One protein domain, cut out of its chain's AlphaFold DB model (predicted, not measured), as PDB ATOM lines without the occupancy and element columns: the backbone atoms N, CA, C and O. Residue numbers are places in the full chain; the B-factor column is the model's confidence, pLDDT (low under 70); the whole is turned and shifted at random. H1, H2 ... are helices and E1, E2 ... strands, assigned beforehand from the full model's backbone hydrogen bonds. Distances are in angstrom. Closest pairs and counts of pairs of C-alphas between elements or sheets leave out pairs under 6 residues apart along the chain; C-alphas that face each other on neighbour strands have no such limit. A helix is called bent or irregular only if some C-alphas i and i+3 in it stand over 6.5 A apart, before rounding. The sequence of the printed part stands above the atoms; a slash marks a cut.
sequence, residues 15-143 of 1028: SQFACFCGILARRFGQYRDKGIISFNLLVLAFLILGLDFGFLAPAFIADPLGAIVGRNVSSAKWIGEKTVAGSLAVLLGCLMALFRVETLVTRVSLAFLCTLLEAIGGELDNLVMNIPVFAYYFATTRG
ATOM      1  N   SER A  15      44.715  85.033  57.421       38.41
ATOM      2  CA  SER A  15      45.625  85.636  56.434       38.41
ATOM      3  C   SER A  15      45.290  85.220  54.999       38.41
ATOM      4  O   SER A  15      45.335  86.048  54.086       38.41
ATOM      5  N   GLN A  16      44.880  83.961  54.804       39.25
ATOM      6  CA  GLN A  16      44.388  83.454  53.521       39.25
ATOM      7  C   GLN A  16      43.160  84.243  53.049       39.25
ATOM      8  O   GLN A  16      43.120  84.674  51.895       39.25
ATOM      9  N   PHE A  17      42.200  84.502  53.948       37.97
ATOM     10  CA  PHE A  17      41.008  85.287  53.627       37.97
ATOM     11  C   PHE A  17      41.386  86.710  53.198       37.97
ATOM     12  O   PHE A  17      41.022  87.121  52.101       37.97
ATOM     13  N   ALA A  18      42.211  87.426  53.974       40.12
ATOM     14  CA  ALA A  18      42.651  88.784  53.633       40.12
ATOM     15  C   ALA A  18      43.369  88.878  52.265       40.12
ATOM     16  O   ALA A  18      43.182  89.852  51.530       40.12
ATOM     17  N   CYS A  19      44.140  87.855  51.881       38.56
ATOM     18  CA  CYS A  19      44.767  87.785  50.559       38.56
ATOM     19  C   CYS A  19      43.731  87.550  49.437       38.56
ATOM     20  O   CYS A  19      43.715  88.270  48.435       38.56
ATOM     21  N   PHE A  20      42.801  86.610  49.637       40.44
ATOM     22  CA  PHE A  20      41.697  86.314  48.712       40.44
ATOM     23  C   PHE A  20      40.790  87.541  48.482       40.44
ATOM     24  O   PHE A  20      40.439  87.875  47.347       40.44
ATOM     25  N   CYS A  21      40.503  88.277  49.557       40.16
ATOM     26  CA  CYS A  21      39.781  89.546  49.576       40.16
ATOM     27  C   CYS A  21      40.403  90.604  48.642       40.16
ATOM     28  O   CYS A  21      39.693  91.215  47.839       40.16
ATOM     29  N   GLY A  22      41.727  90.793  48.698       43.56
ATOM     30  CA  GLY A  22      42.444  91.738  47.831       43.56
ATOM     31  C   GLY A  22      42.489  91.320  46.354       43.56
ATOM     32  O   GLY A  22      42.505  92.176  45.465       43.56
ATOM     33  N   ILE A  23      42.460  90.012  46.077       45.59
ATOM     34  CA  ILE A  23      42.439  89.457  44.715       45.59
ATOM     35  C   ILE A  23      41.088  89.721  44.033       45.59
ATOM     36  O   ILE A  23      41.064  90.151  42.878       45.59
ATOM     37  N   LEU A  24      39.965  89.528  44.737       41.28
ATOM     38  CA  LEU A  24      38.624  89.788  44.193       41.28
ATOM     39  C   LEU A  24      38.430  91.266  43.817       41.28
ATOM     40  O   LEU A  24      37.978  91.564  42.710       41.28
ATOM     41  N   ALA A  25      38.860  92.187  44.683       44.19
ATOM     42  CA  ALA A  25      38.716  93.633  44.488       44.19
ATOM     43  C   ALA A  25      39.386  94.161  43.206       44.19
ATOM     44  O   ALA A  25      38.896  95.098  42.577       44.19
ATOM     45  N   ARG A  26      40.503  93.547  42.788       45.00
ATOM     46  CA  ARG A  26      41.203  93.883  41.535       45.00
ATOM     47  C   ARG A  26      40.631  93.187  40.297       45.00
ATOM     48  O   ARG A  26      40.946  93.608  39.188       45.00
ATOM     49  N   ARG A  27      39.824  92.132  40.452       41.44
ATOM     50  CA  ARG A  27      39.395  91.263  39.340       41.44
ATOM     51  C   ARG A  27      38.111  91.717  38.638       41.44
ATOM     52  O   ARG A  27      37.884  91.311  37.503       41.44
ATOM     53  N   PHE A  28      37.301  92.555  39.287       41.59
ATOM     54  CA  PHE A  28      35.987  92.981  38.776       41.59
ATOM     55  C   PHE A  28      35.824  94.500  38.581       41.59
ATOM     56  O   PHE A  28      34.807  94.933  38.043       41.59
ATOM     57  N   GLY A  29      36.807  95.310  38.985       42.97
ATOM     58  CA  GLY A  29      36.686  96.770  39.011       42.97
ATOM     59  C   GLY A  29      37.104  97.502  37.740       42.97
ATOM     60  O   GLY A  29      38.169  97.246  37.179       42.97
ATOM     61  N   GLN A  30      36.314  98.504  37.351       49.00
ATOM     62  CA  GLN A  30      36.780  99.560  36.450       49.00
ATOM     63  C   GLN A  30      37.584 100.619  37.223       49.00
ATOM     64  O   GLN A  30      37.405 100.832  38.424       49.00
ATOM     65  N   TYR A  31      38.492 101.310  36.534       43.62
ATOM     66  CA  TYR A  31      39.325 102.340  37.154       43.62
ATOM     67  C   TYR A  31      38.449 103.530  37.596       43.62
ATOM     68  O   TYR A  31      37.849 104.189  36.750       43.62
ATOM     69  N   ARG A  32      38.419 103.820  38.911       56.41
ATOM     70  CA  ARG A  32      37.508 104.759  39.620       56.41
ATOM     71  C   ARG A  32      36.104 104.234  39.982       56.41
ATOM     72  O   ARG A  32      35.221 105.043  40.262       56.41
ATOM     73  N   ASP A  33      35.893 102.923  40.049       64.25
ATOM     74  CA  ASP A  33      34.665 102.359  40.631       64.25
ATOM     75  C   ASP A  33      34.477 102.789  42.109       64.25
ATOM     76  O   ASP A  33      35.349 102.570  42.956       64.25
ATOM     77  N   LYS A  34      33.336 103.423  42.419       69.00
ATOM     78  CA  LYS A  34      33.012 103.956  43.758       69.00
ATOM     79  C   LYS A  34      32.730 102.863  44.787       69.00
ATOM     80  O   LYS A  34      33.079 103.053  45.956       69.00
ATOM     81  N   GLY A  35      32.142 101.739  44.376       67.94
ATOM     82  CA  GLY A  35      31.877 100.602  45.255       67.94
ATOM     83  C   GLY A  35      33.193 100.018  45.751       67.94
ATOM     84  O   GLY A  35      33.404  99.890  46.956       67.94
ATOM     85  N   ILE A  36      34.144  99.814  44.835       68.50
ATOM     86  CA  ILE A  36      35.474  99.271  45.149       68.50
ATOM     87  C   ILE A  36      36.335 100.267  45.939       68.50
ATOM     88  O   ILE A  36      37.080  99.856  46.829       68.50
ATOM     89  N   ILE A  37      36.223 101.579  45.701       73.94
ATOM     90  CA  ILE A  37      36.868 102.585  46.569       73.94
ATOM     91  C   ILE A  37      36.294 102.515  47.996       73.94
ATOM     92  O   ILE A  37      37.059 102.438  48.958       73.94
ATOM     93  N   SER A  38      34.967 102.479  48.142       70.25
ATOM     94  CA  SER A  38      34.285 102.413  49.448       70.25
ATOM     95  C   SER A  38      34.623 101.127  50.212       70.25
ATOM     96  O   SER A  38      34.918 101.162  51.403       70.25
ATOM     97  N   PHE A  39      34.665 100.001  49.504       74.06
ATOM     98  CA  PHE A  39      35.090  98.690  49.991       74.06
ATOM     99  C   PHE A  39      36.546  98.693  50.486       74.06
ATOM    100  O   PHE A  39      36.825  98.207  51.580       74.06
ATOM    101  N   ASN A  40      37.486  99.279  49.733       75.75
ATOM    102  CA  ASN A  40      38.892  99.324  50.154       75.75
ATOM    103  C   ASN A  40      39.084 100.217  51.392       75.75
ATOM    104  O   ASN A  40      39.867  99.874  52.277       75.75
ATOM    105  N   LEU A  41      38.332 101.318  51.499       78.81
ATOM    106  CA  LEU A  41      38.290 102.149  52.708       78.81
ATOM    107  C   LEU A  41      37.701 101.389  53.910       78.81
ATOM    108  O   LEU A  41      38.194 101.542  55.025       78.81
ATOM    109  N   LEU A  42      36.694 100.541  53.687       75.44
ATOM    110  CA  LEU A  42      36.065  99.717  54.722       75.44
ATOM    111  C   LEU A  42      37.006  98.620  55.250       75.44
ATOM    112  O   LEU A  42      37.143  98.459  56.463       75.44
ATOM    113  N   VAL A  43      37.719  97.922  54.358       78.25
ATOM    114  CA  VAL A  43      38.764  96.947  54.722       78.25
ATOM    115  C   VAL A  43      39.920  97.631  55.462       78.25
ATOM    116  O   VAL A  43      40.388  97.115  56.477       78.25
ATOM    117  N   LEU A  44      40.346  98.816  55.012       76.38
ATOM    118  CA  LEU A  44      41.386  99.603  55.682       76.38
ATOM    119  C   LEU A  44      40.949 100.068  57.083       76.38
ATOM    120  O   LEU A  44      41.746 100.010  58.016       76.38
ATOM    121  N   ALA A  45      39.687 100.471  57.259       76.25
ATOM    122  CA  ALA A  45      39.141 100.819  58.570       76.25
ATOM    123  C   ALA A  45      39.124  99.611  59.524       76.25
ATOM    124  O   ALA A  45      39.510  99.751  60.683       76.25
ATOM    125  N   PHE A  46      38.753  98.420  59.040       77.62
ATOM    126  CA  PHE A  46      38.817  97.183  59.829       77.62
ATOM    127  C   PHE A  46      40.253  96.830  60.240       77.62
ATOM    128  O   PHE A  46      40.482  96.490  61.399       77.62
ATOM    129  N   LEU A  47      41.224  96.999  59.334       74.44
ATOM    130  CA  LEU A  47      42.649  96.789  59.616       74.44
ATOM    131  C   LEU A  47      43.188  97.763  60.678       74.44
ATOM    132  O   LEU A  47      43.883  97.339  61.595       74.44
ATOM    133  N   ILE A  48      42.842  99.053  60.582       73.62
ATOM    134  CA  ILE A  48      43.265 100.093  61.540       73.62
ATOM    135  C   ILE A  48      42.636  99.879  62.926       73.62
ATOM    136  O   ILE A  48      43.272 100.161  63.939       73.62
ATOM    137  N   LEU A  49      41.396  99.383  62.982       75.56
ATOM    138  CA  LEU A  49      40.654  99.159  64.226       75.56
ATOM    139  C   LEU A  49      40.844  97.749  64.820       75.56
ATOM    140  O   LEU A  49      40.255  97.455  65.858       75.56
ATOM    141  N   GLY A  50      41.638  96.877  64.185       70.81
ATOM    142  CA  GLY A  50      41.872  95.501  64.644       70.81
ATOM    143  C   GLY A  50      40.622  94.608  64.632       70.81
ATOM    144  O   GLY A  50      40.521  93.681  65.433       70.81
ATOM    145  N   LEU A  51      39.649  94.906  63.766       76.62
ATOM    146  CA  LEU A  51      38.352  94.228  63.722       76.62
ATOM    147  C   LEU A  51      38.393  92.955  62.864       76.62
ATOM    148  O   LEU A  51      39.114  92.866  61.873       76.62
ATOM    149  N   ASP A  52      37.572  91.969  63.226       75.12
ATOM    150  CA  ASP A  52      37.562  90.663  62.564       75.12
ATOM    151  C   ASP A  52      36.934  90.731  61.154       75.12
ATOM    152  O   ASP A  52      35.727  90.932  60.978       75.12
ATOM    153  N   PHE A  53      37.770  90.506  60.137       74.88
ATOM    154  CA  PHE A  53      37.409  90.540  58.716       74.88
ATOM    155  C   PHE A  53      36.316  89.547  58.302       74.88
ATOM    156  O   PHE A  53      35.651  89.776  57.293       74.88
ATOM    157  N   GLY A  54      36.067  88.471  59.057       72.44
ATOM    158  CA  GLY A  54      35.016  87.507  58.714       72.44
ATOM    159  C   GLY A  54      33.598  88.093  58.771       72.44
ATOM    160  O   GLY A  54      32.689  87.537  58.160       72.44
ATOM    161  N   PHE A  55      33.395  89.246  59.421       74.62
ATOM    162  CA  PHE A  55      32.123  89.982  59.369       74.62
ATOM    163  C   PHE A  55      31.916  90.767  58.059       74.62
ATOM    164  O   PHE A  55      30.794  91.169  57.773       74.62
ATOM    165  N   LEU A  56      32.954  90.934  57.231       77.75
ATOM    166  CA  LEU A  56      32.855  91.523  55.887       77.75
ATOM    167  C   LEU A  56      32.542  90.478  54.795       77.75
ATOM    168  O   LEU A  56      32.334  90.845  53.638       77.75
ATOM    169  N   ALA A  57      32.498  89.182  55.136       78.31
ATOM    170  CA  ALA A  57      32.271  88.082  54.192       78.31
ATOM    171  C   ALA A  57      31.064  88.270  53.236       78.31
ATOM    172  O   ALA A  57      31.195  87.883  52.071       78.31
ATOM    173  N   PRO A  58      29.929  88.893  53.634       81.44
ATOM    174  CA  PRO A  58      28.826  89.163  52.712       81.44
ATOM    175  C   PRO A  58      29.208  90.028  51.501       81.44
ATOM    176  O   PRO A  58      28.763  89.713  50.402       81.44
ATOM    177  N   ALA A  59      30.077  91.038  51.639       76.75
ATOM    178  CA  ALA A  59      30.559  91.808  50.479       76.75
ATOM    179  C   ALA A  59      31.451  90.976  49.545       76.75
ATOM    180  O   ALA A  59      31.364  91.100  48.329       76.75
ATOM    181  N   PHE A  60      32.290  90.095  50.095       74.75
ATOM    182  CA  PHE A  60      33.200  89.271  49.289       74.75
ATOM    183  C   PHE A  60      32.497  88.156  48.508       74.75
ATOM    184  O   PHE A  60      33.024  87.706  47.492       74.75
ATOM    185  N   ILE A  61      31.340  87.690  48.988       79.25
ATOM    186  CA  ILE A  61      30.649  86.511  48.448       79.25
ATOM    187  C   ILE A  61      29.337  86.892  47.754       79.25
ATOM    188  O   ILE A  61      29.092  86.448  46.635       79.25
ATOM    189  N   ALA A  62      28.482  87.696  48.390       83.69
ATOM    190  CA  ALA A  62      27.107  87.882  47.939       83.69
ATOM    191  C   ALA A  62      26.973  88.868  46.768       83.69
ATOM    192  O   ALA A  62      26.252  88.559  45.822       83.69
ATOM    193  N   ASP A  63      27.681  90.002  46.786       79.62
ATOM    194  CA  ASP A  63      27.624  90.985  45.690       79.62
ATOM    195  C   ASP A  63      28.191  90.431  44.361       79.62
ATOM    196  O   ASP A  63      27.465  90.440  43.361       79.62
ATOM    197  N   PRO A  64      29.390  89.803  44.311       80.06
ATOM    198  CA  PRO A  64      29.872  89.166  43.084       80.06
ATOM    199  C   PRO A  64      28.930  88.070  42.568       80.06
ATOM    200  O   PRO A  64      28.707  87.972  41.360       80.06
ATOM    201  N   LEU A  65      28.335  87.269  43.461       80.75
ATOM    202  CA  LEU A  65      27.393  86.214  43.084       80.75
ATOM    203  C   LEU A  65      26.093  86.802  42.507       80.75
ATOM    204  O   LEU A  65      25.633  86.355  41.455       80.75
ATOM    205  N   GLY A  66      25.556  87.858  43.126       85.62
ATOM    206  CA  GLY A  66      24.419  88.627  42.619       85.62
ATOM    207  C   GLY A  66      24.686  89.256  41.252       85.62
ATOM    208  O   GLY A  66      23.857  89.153  40.346       85.62
ATOM    209  N   ALA A  67      25.873  89.832  41.060       81.25
ATOM    210  CA  ALA A  67      26.293  90.454  39.809       81.25
ATOM    211  C   ALA A  67      26.608  89.441  38.685       81.25
ATOM    212  O   ALA A  67      26.550  89.801  37.505       81.25
ATOM    213  N   ILE A  68      26.947  88.191  39.011       82.50
ATOM    214  CA  ILE A  68      27.126  87.098  38.039       82.50
ATOM    215  C   ILE A  68      25.763  86.505  37.660       82.50
ATOM    216  O   ILE A  68      25.399  86.499  36.481       82.50
ATOM    217  N   VAL A  69      24.973  86.065  38.645       86.56
ATOM    218  CA  VAL A  69      23.650  85.462  38.406       86.56
ATOM    219  C   VAL A  69      22.705  86.472  37.757       86.56
ATOM    220  O   VAL A  69      22.014  86.133  36.799       86.56
ATOM    221  N   GLY A  70      22.731  87.734  38.189       84.25
ATOM    222  CA  GLY A  70      21.873  88.783  37.645       84.25
ATOM    223  C   GLY A  70      22.158  89.168  36.188       84.25
ATOM    224  O   GLY A  70      21.273  89.725  35.542       84.25
ATOM    225  N   ARG A  71      23.352  88.846  35.661       81.06
ATOM    226  CA  ARG A  71      23.708  88.992  34.236       81.06
ATOM    227  C   ARG A  71      23.417  87.728  33.423       81.06
ATOM    228  O   ARG A  71      23.020  87.838  32.268       81.06
ATOM    229  N   ASN A  72      23.610  86.550  34.019       82.31
ATOM    230  CA  ASN A  72      23.555  85.267  33.312       82.31
ATOM    231  C   ASN A  72      22.176  84.581  33.366       82.31
ATOM    232  O   ASN A  72      21.912  83.702  32.548       82.31
ATOM    233  N   VAL A  73      21.293  84.958  34.301       86.94
ATOM    234  CA  VAL A  73      19.965  84.347  34.486       86.94
ATOM    235  C   VAL A  73      18.857  85.359  34.199       86.94
ATOM    236  O   VAL A  73      18.603  86.289  34.971       86.94
ATOM    237  N   SER A  74      18.147  85.145  33.088       84.06
ATOM    238  CA  SER A  74      17.001  85.961  32.681       84.06
ATOM    239  C   SER A  74      15.876  85.890  33.716       84.06
ATOM    240  O   SER A  74      15.223  84.860  33.875       84.06
ATOM    241  N   SER A  75      15.628  87.000  34.407       90.31
ATOM    242  CA  SER A  75      14.564  87.142  35.404       90.31
ATOM    243  C   SER A  75      14.045  88.581  35.427       90.31
ATOM    244  O   SER A  75      14.650  89.479  34.838       90.31
ATOM    245  N   ALA A  76      12.902  88.812  36.077       89.31
ATOM    246  CA  ALA A  76      12.329  90.150  36.184       89.31
ATOM    247  C   ALA A  76      13.288  91.120  36.903       89.31
ATOM    248  O   ALA A  76      13.938  90.754  37.883       89.31
ATOM    249  N   LYS A  77      13.340  92.375  36.445       88.75
ATOM    250  CA  LYS A  77      13.904  93.489  37.221       88.75
ATOM    251  C   LYS A  77      12.892  93.929  38.274       88.75
ATOM    252  O   LYS A  77      11.692  93.912  38.002       88.75
ATOM    253  N   TRP A  78      13.371  94.314  39.456       84.62
ATOM    254  CA  TRP A  78      12.502  94.695  40.578       84.62
ATOM    255  C   TRP A  78      12.888  96.027  41.224       84.62
ATOM    256  O   TRP A  78      12.005  96.840  41.494       84.62
ATOM    257  N   ILE A  79      14.187  96.301  41.391       84.44
ATOM    258  CA  ILE A  79      14.701  97.594  41.863       84.44
ATOM    259  C   ILE A  79      15.811  98.054  40.909       84.44
ATOM    260  O   ILE A  79      16.881  97.452  40.831       84.44
ATOM    261  N   GLY A  80      15.537  99.115  40.143       83.31
ATOM    262  CA  GLY A  80      16.456  99.634  39.126       83.31
ATOM    263  C   GLY A  80      16.862  98.567  38.102       83.31
ATOM    264  O   GLY A  80      16.014  97.916  37.493       83.31
ATOM    265  N   GLU A  81      18.171  98.382  37.931       82.00
ATOM    266  CA  GLU A  81      18.744  97.352  37.054       82.00
ATOM    267  C   GLU A  81      18.908  95.977  37.731       82.00
ATOM    268  O   GLU A  81      19.161  94.993  37.032       82.00
ATOM    269  N   LYS A  82      18.751  95.875  39.061       85.19
ATOM    270  CA  LYS A  82      18.924  94.621  39.813       85.19
ATOM    271  C   LYS A  82      17.772  93.653  39.482       85.19
ATOM    272  O   LYS A  82      16.596  94.037  39.433       85.19
ATOM    273  N   THR A  83      18.103  92.383  39.241       92.12
ATOM    274  CA  THR A  83      17.148  91.330  38.848       92.12
ATOM    275  C   THR A  83      16.785  90.422  40.022       92.12
ATOM    276  O   THR A  83      17.561  90.273  40.965       92.12
ATOM    277  N   VAL A  84      15.611  89.789  39.970       91.38
ATOM    278  CA  VAL A  84      15.121  88.897  41.037       91.38
ATOM    279  C   VAL A  84      16.048  87.691  41.237       91.38
ATOM    280  O   VAL A  84      16.312  87.329  42.380       91.38
ATOM    281  N   ALA A  85      16.605  87.104  40.169       88.75
ATOM    282  CA  ALA A  85      17.591  86.027  40.306       88.75
ATOM    283  C   ALA A  85      18.922  86.528  40.897       88.75
ATOM    284  O   ALA A  85      19.525  85.827  41.708       88.75
ATOM    285  N   GLY A  86      19.353  87.748  40.546       90.81
ATOM    286  CA  GLY A  86      20.524  88.388  41.146       90.81
ATOM    287  C   GLY A  86      20.358  88.574  42.655       90.81
ATOM    288  O   GLY A  86      21.156  88.051  43.426       90.81
ATOM    289  N   SER A  87      19.279  89.221  43.100       92.50
ATOM    290  CA  SER A  87      19.034  89.431  44.534       92.50
ATOM    291  C   SER A  87      18.730  88.127  45.296       92.50
ATOM    292  O   SER A  87      19.085  88.014  46.467       92.50
ATOM    293  N   LEU A  88      18.167  87.093  44.655       92.81
ATOM    294  CA  LEU A  88      18.072  85.754  45.256       92.81
ATOM    295  C   LEU A  88      19.462  85.125  45.476       92.81
ATOM    296  O   LEU A  88      19.694  84.489  46.504       92.81
ATOM    297  N   ALA A  89      20.404  85.336  44.556       91.69
ATOM    298  CA  ALA A  89      21.786  84.906  44.736       91.69
ATOM    299  C   ALA A  89      22.509  85.708  45.834       91.69
ATOM    300  O   ALA A  89      23.243  85.111  46.620       91.69
ATOM    301  N   VAL A  90      22.242  87.014  45.972       90.81
ATOM    302  CA  VAL A  90      22.723  87.821  47.114       90.81
ATOM    303  C   VAL A  90      22.202  87.249  48.437       90.81
ATOM    304  O   VAL A  90      22.981  87.081  49.375       90.81
ATOM    305  N   LEU A  91      20.921  86.871  48.509       93.25
ATOM    306  CA  LEU A  91      20.320  86.270  49.705       93.25
ATOM    307  C   LEU A  91      21.008  84.955  50.097       93.25
ATOM    308  O   LEU A  91      21.392  84.785  51.254       93.25
ATOM    309  N   LEU A  92      21.212  84.052  49.135       91.69
ATOM    310  CA  LEU A  92      21.907  82.779  49.352       91.69
ATOM    311  C   LEU A  92      23.382  82.992  49.739       91.69
ATOM    312  O   LEU A  92      23.853  82.399  50.709       91.69
ATOM    313  N   GLY A  93      24.084  83.901  49.057       89.19
ATOM    314  CA  GLY A  93      25.459  84.283  49.386       89.19
ATOM    315  C   GLY A  93      25.589  84.869  50.796       89.19
ATOM    316  O   GLY A  93      26.512  84.510  51.524       89.19
ATOM    317  N   CYS A  94      24.633  85.697  51.232       89.56
ATOM    318  CA  CYS A  94      24.587  86.219  52.600       89.56
ATOM    319  C   CYS A  94      24.316  85.115  53.633       89.56
ATOM    320  O   CYS A  94      24.955  85.104  54.684       89.56
ATOM    321  N   LEU A  95      23.417  84.164  53.351       89.75
ATOM    322  CA  LEU A  95      23.141  83.027  54.245       89.75
ATOM    323  C   LEU A  95      24.375  82.133  54.454       89.75
ATOM    324  O   LEU A  95      24.595  81.663  55.572       89.75
ATOM    325  N   MET A  96      25.188  81.938  53.409       86.12
ATOM    326  CA  MET A  96      26.469  81.224  53.491       86.12
ATOM    327  C   MET A  96      27.545  82.049  54.219       86.12
ATOM    328  O   MET A  96      28.238  81.532  55.091       86.12
ATOM    329  N   ALA A  97      27.666  83.341  53.900       85.31
ATOM    330  CA  ALA A  97      28.682  84.226  54.472       85.31
ATOM    331  C   ALA A  97      28.466  84.537  55.965       85.31
ATOM    332  O   ALA A  97      29.429  84.719  56.705       85.31
ATOM    333  N   LEU A  98      27.217  84.563  56.440       85.75
ATOM    334  CA  LEU A  98      26.860  84.842  57.838       85.75
ATOM    335  C   LEU A  98      26.956  83.600  58.751       85.75
ATOM    336  O   LEU A  98      26.212  83.474  59.725       85.75
ATOM    337  N   PHE A  99      27.889  82.682  58.475       82.06
ATOM    338  CA  PHE A  99      28.054  81.419  59.211       82.06
ATOM    339  C   PHE A  99      28.334  81.589  60.716       82.06
ATOM    340  O   PHE A  99      28.015  80.693  61.495       82.06
ATOM    341  N   ARG A 100      28.865  82.748  61.133       76.62
ATOM    342  CA  ARG A 100      29.110  83.118  62.541       76.62
ATOM    343  C   ARG A 100      27.887  83.650  63.299       76.62
ATOM    344  O   ARG A 100      27.987  83.904  64.492       76.62
ATOM    345  N   VAL A 101      26.745  83.847  62.640       83.94
ATOM    346  CA  VAL A 101      25.497  84.218  63.325       83.94
ATOM    347  C   VAL A 101      24.877  82.942  63.890       83.94
ATOM    348  O   VAL A 101      24.350  82.128  63.128       83.94
ATOM    349  N   GLU A 102      24.978  82.751  65.206       78.94
ATOM    350  CA  GLU A 102      24.607  81.513  65.916       78.94
ATOM    351  C   GLU A 102      23.152  81.093  65.667       78.94
ATOM    352  O   GLU A 102      22.865  79.946  65.324       78.94
ATOM    353  N   THR A 103      22.216  82.035  65.785       88.12
ATOM    354  CA  THR A 103      20.781  81.789  65.635       88.12
ATOM    355  C   THR A 103      20.350  81.838  64.169       88.12
ATOM    356  O   THR A 103      20.414  82.882  63.515       88.12
ATOM    357  N   LEU A 104      19.805  80.725  63.659       87.25
ATOM    358  CA  LEU A 104      19.301  80.621  62.281       87.25
ATOM    359  C   LEU A 104      18.294  81.733  61.933       87.25
ATOM    360  O   LEU A 104      18.378  82.318  60.858       87.25
ATOM    361  N   VAL A 105      17.389  82.072  62.859       90.50
ATOM    362  CA  VAL A 105      16.406  83.156  62.678       90.50
ATOM    363  C   VAL A 105      17.105  84.491  62.406       90.50
ATOM    364  O   VAL A 105      16.807  85.148  61.413       90.50
ATOM    365  N   THR A 106      18.084  84.869  63.233       88.25
ATOM    366  CA  THR A 106      18.829  86.125  63.068       88.25
ATOM    367  C   THR A 106      19.705  86.101  61.817       88.25
ATOM    368  O   THR A 106      19.795  87.116  61.132       88.25
ATOM    369  N   ARG A 107      20.288  84.946  61.460       90.69
ATOM    370  CA  ARG A 107      21.049  84.764  60.211       90.69
ATOM    371  C   ARG A 107      20.173  85.021  58.983       90.69
ATOM    372  O   ARG A 107      20.580  85.756  58.088       90.69
ATOM    373  N   VAL A 108      18.953  84.479  58.976       91.69
ATOM    374  CA  VAL A 108      17.956  84.697  57.919       91.69
ATOM    375  C   VAL A 108      17.496  86.158  57.884       91.69
ATOM    376  O   VAL A 108      17.519  86.768  56.816       91.69
ATOM    377  N   SER A 109      17.154  86.762  59.028       92.69
ATOM    378  CA  SER A 109      16.768  88.182  59.094       92.69
ATOM    379  C   SER A 109      17.873  89.119  58.596       92.69
ATOM    380  O   SER A 109      17.586  90.055  57.849       92.69
ATOM    381  N   LEU A 110      19.132  88.858  58.962       91.06
ATOM    382  CA  LEU A 110      20.279  89.627  58.480       91.06
ATOM    383  C   LEU A 110      20.490  89.433  56.978       91.06
ATOM    384  O   LEU A 110      20.653  90.430  56.284       91.06
ATOM    385  N   ALA A 111      20.424  88.207  56.453       92.31
ATOM    386  CA  ALA A 111      20.590  87.958  55.021       92.31
ATOM    387  C   ALA A 111      19.511  88.661  54.170       92.31
ATOM    388  O   ALA A 111      19.842  89.297  53.165       92.31
ATOM    389  N   PHE A 112      18.243  88.636  54.601       94.00
ATOM    390  CA  PHE A 112      17.169  89.402  53.955       94.00
ATOM    391  C   PHE A 112      17.423  90.914  53.999       94.00
ATOM    392  O   PHE A 112      17.237  91.593  52.989       94.00
ATOM    393  N   LEU A 113      17.885  91.447  55.134       93.06
ATOM    394  CA  LEU A 113      18.154  92.877  55.273       93.06
ATOM    395  C   LEU A 113      19.393  93.323  54.475       93.06
ATOM    396  O   LEU A 113      19.358  94.388  53.866       93.06
ATOM    397  N   CYS A 114      20.442  92.496  54.397       92.06
ATOM    398  CA  CYS A 114      21.603  92.728  53.529       92.06
ATOM    399  C   CYS A 114      21.191  92.741  52.049       92.06
ATOM    400  O   CYS A 114      21.594  93.636  51.317       92.06
ATOM    401  N   THR A 115      20.327  91.809  51.628       92.69
ATOM    402  CA  THR A 115      19.796  91.735  50.251       92.69
ATOM    403  C   THR A 115      18.950  92.958  49.890       92.69
ATOM    404  O   THR A 115      19.081  93.517  48.805       92.69
ATOM    405  N   LEU A 116      18.091  93.415  50.805       91.44
ATOM    406  CA  LEU A 116      17.279  94.614  50.590       91.44
ATOM    407  C   LEU A 116      18.150  95.879  50.481       91.44
ATOM    408  O   LEU A 116      17.859  96.766  49.682       91.44
ATOM    409  N   LEU A 117      19.222  95.956  51.271       90.81
ATOM    410  CA  LEU A 117      20.152  97.085  51.287       90.81
ATOM    411  C   LEU A 117      21.158  97.067  50.123       90.81
ATOM    412  O   LEU A 117      21.529  98.136  49.647       90.81
ATOM    413  N   GLU A 118      21.527  95.893  49.611       91.12
ATOM    414  CA  GLU A 118      22.237  95.723  48.334       91.12
ATOM    415  C   GLU A 118      21.391  96.252  47.166       91.12
ATOM    416  O   GLU A 118      21.847  97.096  46.394       91.12
ATOM    417  N   ALA A 119      20.121  95.842  47.087       87.25
ATOM    418  CA  ALA A 119      19.232  96.248  46.003       87.25
ATOM    419  C   ALA A 119      18.907  97.758  46.010       87.25
ATOM    420  O   ALA A 119      18.654  98.336  44.953       87.25
ATOM    421  N   ILE A 120      18.924  98.405  47.184       86.81
ATOM    422  CA  ILE A 120      18.641  99.844  47.356       86.81
ATOM    423  C   ILE A 120      19.917 100.713  47.314       86.81
ATOM    424  O   ILE A 120      19.838 101.885  46.947       86.81
ATOM    425  N   GLY A 121      21.089 100.176  47.671       81.88
ATOM    426  CA  GLY A 121      22.305 100.961  47.936       81.88
ATOM    427  C   GLY A 121      22.963 101.639  46.724       81.88
ATOM    428  O   GLY A 121      23.788 102.536  46.906       81.88
ATOM    429  N   GLY A 122      22.591 101.264  45.496       81.56
ATOM    430  CA  GLY A 122      23.080 101.902  44.267       81.56
ATOM    431  C   GLY A 122      24.604 101.826  44.131       81.56
ATOM    432  O   GLY A 122      25.190 100.774  44.336       81.56
ATOM    433  N   GLU A 123      25.267 102.950  43.832       73.06
ATOM    434  CA  GLU A 123      26.741 103.028  43.734       73.06
ATOM    435  C   GLU A 123      27.489 102.783  45.067       73.06
ATOM    436  O   GLU A 123      28.722 102.820  45.095       73.06
ATOM    437  N   LEU A 124      26.763 102.591  46.174       74.94
ATOM    438  CA  LEU A 124      27.289 102.313  47.512       74.94
ATOM    439  C   LEU A 124      26.735 101.000  48.095       74.94
ATOM    440  O   LEU A 124      26.854 100.784  49.302       74.94
ATOM    441  N   ASP A 125      26.147 100.121  47.276       78.06
ATOM    442  CA  ASP A 125      25.579  98.829  47.697       78.06
ATOM    443  C   ASP A 125      26.510  98.020  48.616       78.06
ATOM    444  O   ASP A 125      26.110  97.641  49.716       78.06
ATOM    445  N   ASN A 126      27.782  97.896  48.249       79.44
ATOM    446  CA  ASN A 126      28.844  97.242  49.017       79.44
ATOM    447  C   ASN A 126      29.065  97.828  50.429       79.44
ATOM    448  O   ASN A 126      29.423  97.102  51.358       79.44
ATOM    449  N   LEU A 127      28.844  99.132  50.628       81.75
ATOM    450  CA  LEU A 127      28.917  99.767  51.950       81.75
ATOM    451  C   LEU A 127      27.592  99.603  52.711       81.75
ATOM    452  O   LEU A 127      27.582  99.286  53.900       81.75
ATOM    453  N   VAL A 128      26.473  99.808  52.015       84.94
ATOM    454  CA  VAL A 128      25.122  99.867  52.588       84.94
ATOM    455  C   VAL A 128      24.630  98.479  53.026       84.94
ATOM    456  O   VAL A 128      24.036  98.357  54.098       84.94
ATOM    457  N   MET A 129      24.965  97.414  52.288       87.38
ATOM    458  CA  MET A 129      24.606  96.028  52.625       87.38
ATOM    459  C   MET A 129      25.263  95.510  53.915       87.38
ATOM    460  O   MET A 129      24.726  94.599  54.537       87.38
ATOM    461  N   ASN A 130      26.400  96.079  54.342       86.00
ATOM    462  CA  ASN A 130      27.118  95.638  55.547       86.00
ATOM    463  C   ASN A 130      26.636  96.322  56.839       86.00
ATOM    464  O   ASN A 130      26.933  95.841  57.934       86.00
ATOM    465  N   ILE A 131      25.842  97.397  56.742       87.75
ATOM    466  CA  ILE A 131      25.305  98.129  57.904       87.75
ATOM    467  C   ILE A 131      24.580  97.204  58.914       87.75
ATOM    468  O   ILE A 131      24.842  97.346  60.112       87.75
ATOM    469  N   PRO A 132      23.737  96.225  58.511       88.06
ATOM    470  CA  PRO A 132      23.103  95.290  59.447       88.06
ATOM    471  C   PRO A 132      24.100  94.380  60.159       88.06
ATOM    472  O   PRO A 132      23.921  94.067  61.334       88.06
ATOM    473  N   VAL A 133      25.153  93.962  59.454       86.88
ATOM    474  CA  VAL A 133      26.176  93.052  59.978       86.88
ATOM    475  C   VAL A 133      27.011  93.765  61.039       86.88
ATOM    476  O   VAL A 133      27.263  93.201  62.101       86.88
ATOM    477  N   PHE A 134      27.338  95.042  60.816       84.88
ATOM    478  CA  PHE A 134      27.981  95.892  61.821       84.88
ATOM    479  C   PHE A 134      27.052  96.219  62.990       84.88
ATOM    480  O   PHE A 134      27.482  96.161  64.139       84.88
ATOM    481  N   ALA A 135      25.775  96.514  62.732       85.19
ATOM    482  CA  ALA A 135      24.795  96.746  63.791       85.19
ATOM    483  C   ALA A 135      24.639  95.512  64.697       85.19
ATOM    484  O   ALA A 135      24.613  95.654  65.919       85.19
ATOM    485  N   TYR A 136      24.615  94.306  64.118       86.25
ATOM    486  CA  TYR A 136      24.632  93.045  64.861       86.25
ATOM    487  C   TYR A 136      25.950  92.840  65.622       86.25
ATOM    488  O   TYR A 136      25.912  92.614  66.829       86.25
ATOM    489  N   TYR A 137      27.102  92.997  64.961       83.00
ATOM    490  CA  TYR A 137      28.427  92.860  65.578       83.00
ATOM    491  C   TYR A 137      28.600  93.784  66.792       83.00
ATOM    492  O   TYR A 137      29.005  93.336  67.863       83.00
ATOM    493  N   PHE A 138      28.245  95.067  66.674       81.50
ATOM    494  CA  PHE A 138      28.323  96.007  67.794       81.50
ATOM    495  C   PHE A 138      27.227  95.790  68.845       81.50
ATOM    496  O   PHE A 138      27.432  96.161  69.999       81.50
ATOM    497  N   ALA A 139      26.089  95.179  68.505       80.44
ATOM    498  CA  ALA A 139      25.086  94.785  69.494       80.44
ATOM    499  C   ALA A 139      25.554  93.591  70.346       80.44
ATOM    500  O   ALA A 139      25.380  93.624  71.562       80.44
ATOM    501  N   THR A 140      26.186  92.577  69.745       75.44
ATOM    502  CA  THR A 140      26.672  91.387  70.467       75.44
ATOM    503  C   THR A 140      27.973  91.654  71.231       75.44
ATOM    504  O   THR A 140      28.070  91.334  72.416       75.44
ATOM    505  N   THR A 141      28.956  92.326  70.620       67.69
ATOM    506  CA  THR A 141      30.254  92.620  71.268       67.69
ATOM    507  C   THR A 141      30.175  93.653  72.396       67.69
ATOM    508  O   THR A 141      31.048  93.671  73.268       67.69
ATOM    509  N   ARG A 142      29.111  94.470  72.473       53.75
ATOM    510  CA  ARG A 142      28.894  95.406  73.598       53.75
ATOM    511  C   ARG A 142      28.766  94.718  74.961       53.75
ATOM    512  O   ARG A 142      29.077  95.360  75.963       53.75
ATOM    513  N   GLY A 143      28.402  93.434  75.009       49.59
ATOM    514  CA  GLY A 143      28.462  92.640  76.243       49.59
ATOM    515  C   GLY A 143      29.889  92.429  76.769       49.59
ATOM    516  O   GLY A 143      30.097  92.387  77.977       49.59
TER     517      GLY A 143
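What this domain is: This is residues 15 to 143 of the 1028 residues of the protein "uncharacterized protein LOC34619211" of Cyclospora cayetanensis (UniProt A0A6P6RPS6). Two helices, H3 and H4, lie side by side and run opposite ways, and the longest helix, the kinked H5, crosses H4 at a steep tilt. H1 and H2 lie loosely over another side of H3, with H2 also packed on residues 123 to 127 of H5; H6 turns back from the end of H5, and its residues 138 to 143 stick out. The printed part has 129 residues with six named helices and one named strand, in the order H1, H2, H3, E1, H4, H5, H6, and its class is mostly helix. It is compact, with a radius of gyration of the C-alphas of 14.2 A and spans of 44 by 37 by 23 A.

Where its parts are: H1, residues 15 to 27, begins at C-alpha 15 (45.625, 85.636, 56.434) and is 19.0 A long. H2 is residues 34 to 48, 20.9 A. H3 is residues 53 to 72, 29.4 A, and is irregular: C-alphas 55 and 58 are 7.5 A apart. The short strand E1 is residues 77 to 79. H4, residues 84 to 97, begins at C-alpha 84 (15.121, 88.897, 41.037) and is 19.7 A long. H5, residues 104 to 128, measures 22.3 A; it is irregular, with C-alphas 120 and 123 9.4 A apart, and has a kink of 151 degrees near residue 122. H6, residues 131 to 143, is 19.4 A long and ends at C-alpha 143 (28.462, 92.640, 76.243).

How they stand to each other: H3 and H5 are the hubs, touching four helices each. H1, H2 and H3 form an up and down bundle, each helix running against the one before. H1 and H2 are close but not clearly touching, with the C-alphas of Ala 25 and Ile 36 closest at 6.5 A. H1 only just touches H3, with 3 pairs of C-alphas within 8 A, the closest Cys 21 and Phe 60 at 6.6 A. H2 touches H5 at a steep tilt of 57 degrees, closest at the C-alphas of Gly 35 and Leu 124, 5.4 A. H3 and H4 touch at a shallow tilt of 24 degrees, opposite ways, the C-alphas of Gly 70 and Gly 86 being closest at 3.8 A. E1 pairs with no named strand, but its residues 77 to 79 pair antiparallel with residues 82 to 83. H4 touches H5 at a steep tilt of 57 degrees, closest at the C-alphas of Cys 94 and Ala 111, 5.0 A. H6 touches H3 with residues 133 to 137 alone, the C-alphas of Phe 55 and Val 133 being closest at 6.7 A. H6 touches H5 with residues 131 to 133 alone, the C-alphas of Leu 110 and Pro 132 being closest at 6.4 A. H1 and H4 are apart. In H2 and H4 every O i to N i+4 pair is within hydrogen-bond range; the counts are 8 of 9 in H1, 9 of 16 in H3, 16 of 21 in H5 and 8 of 9 in H6.

The domain as a whole: The two C-alphas farthest apart are those of Ser 74 and Gly 143, 45.5 A. The printed part has no cut and no long link. The mean pLDDT of the printed part is 76.8; residues 15 to 36 and 141 to 143 are under 70.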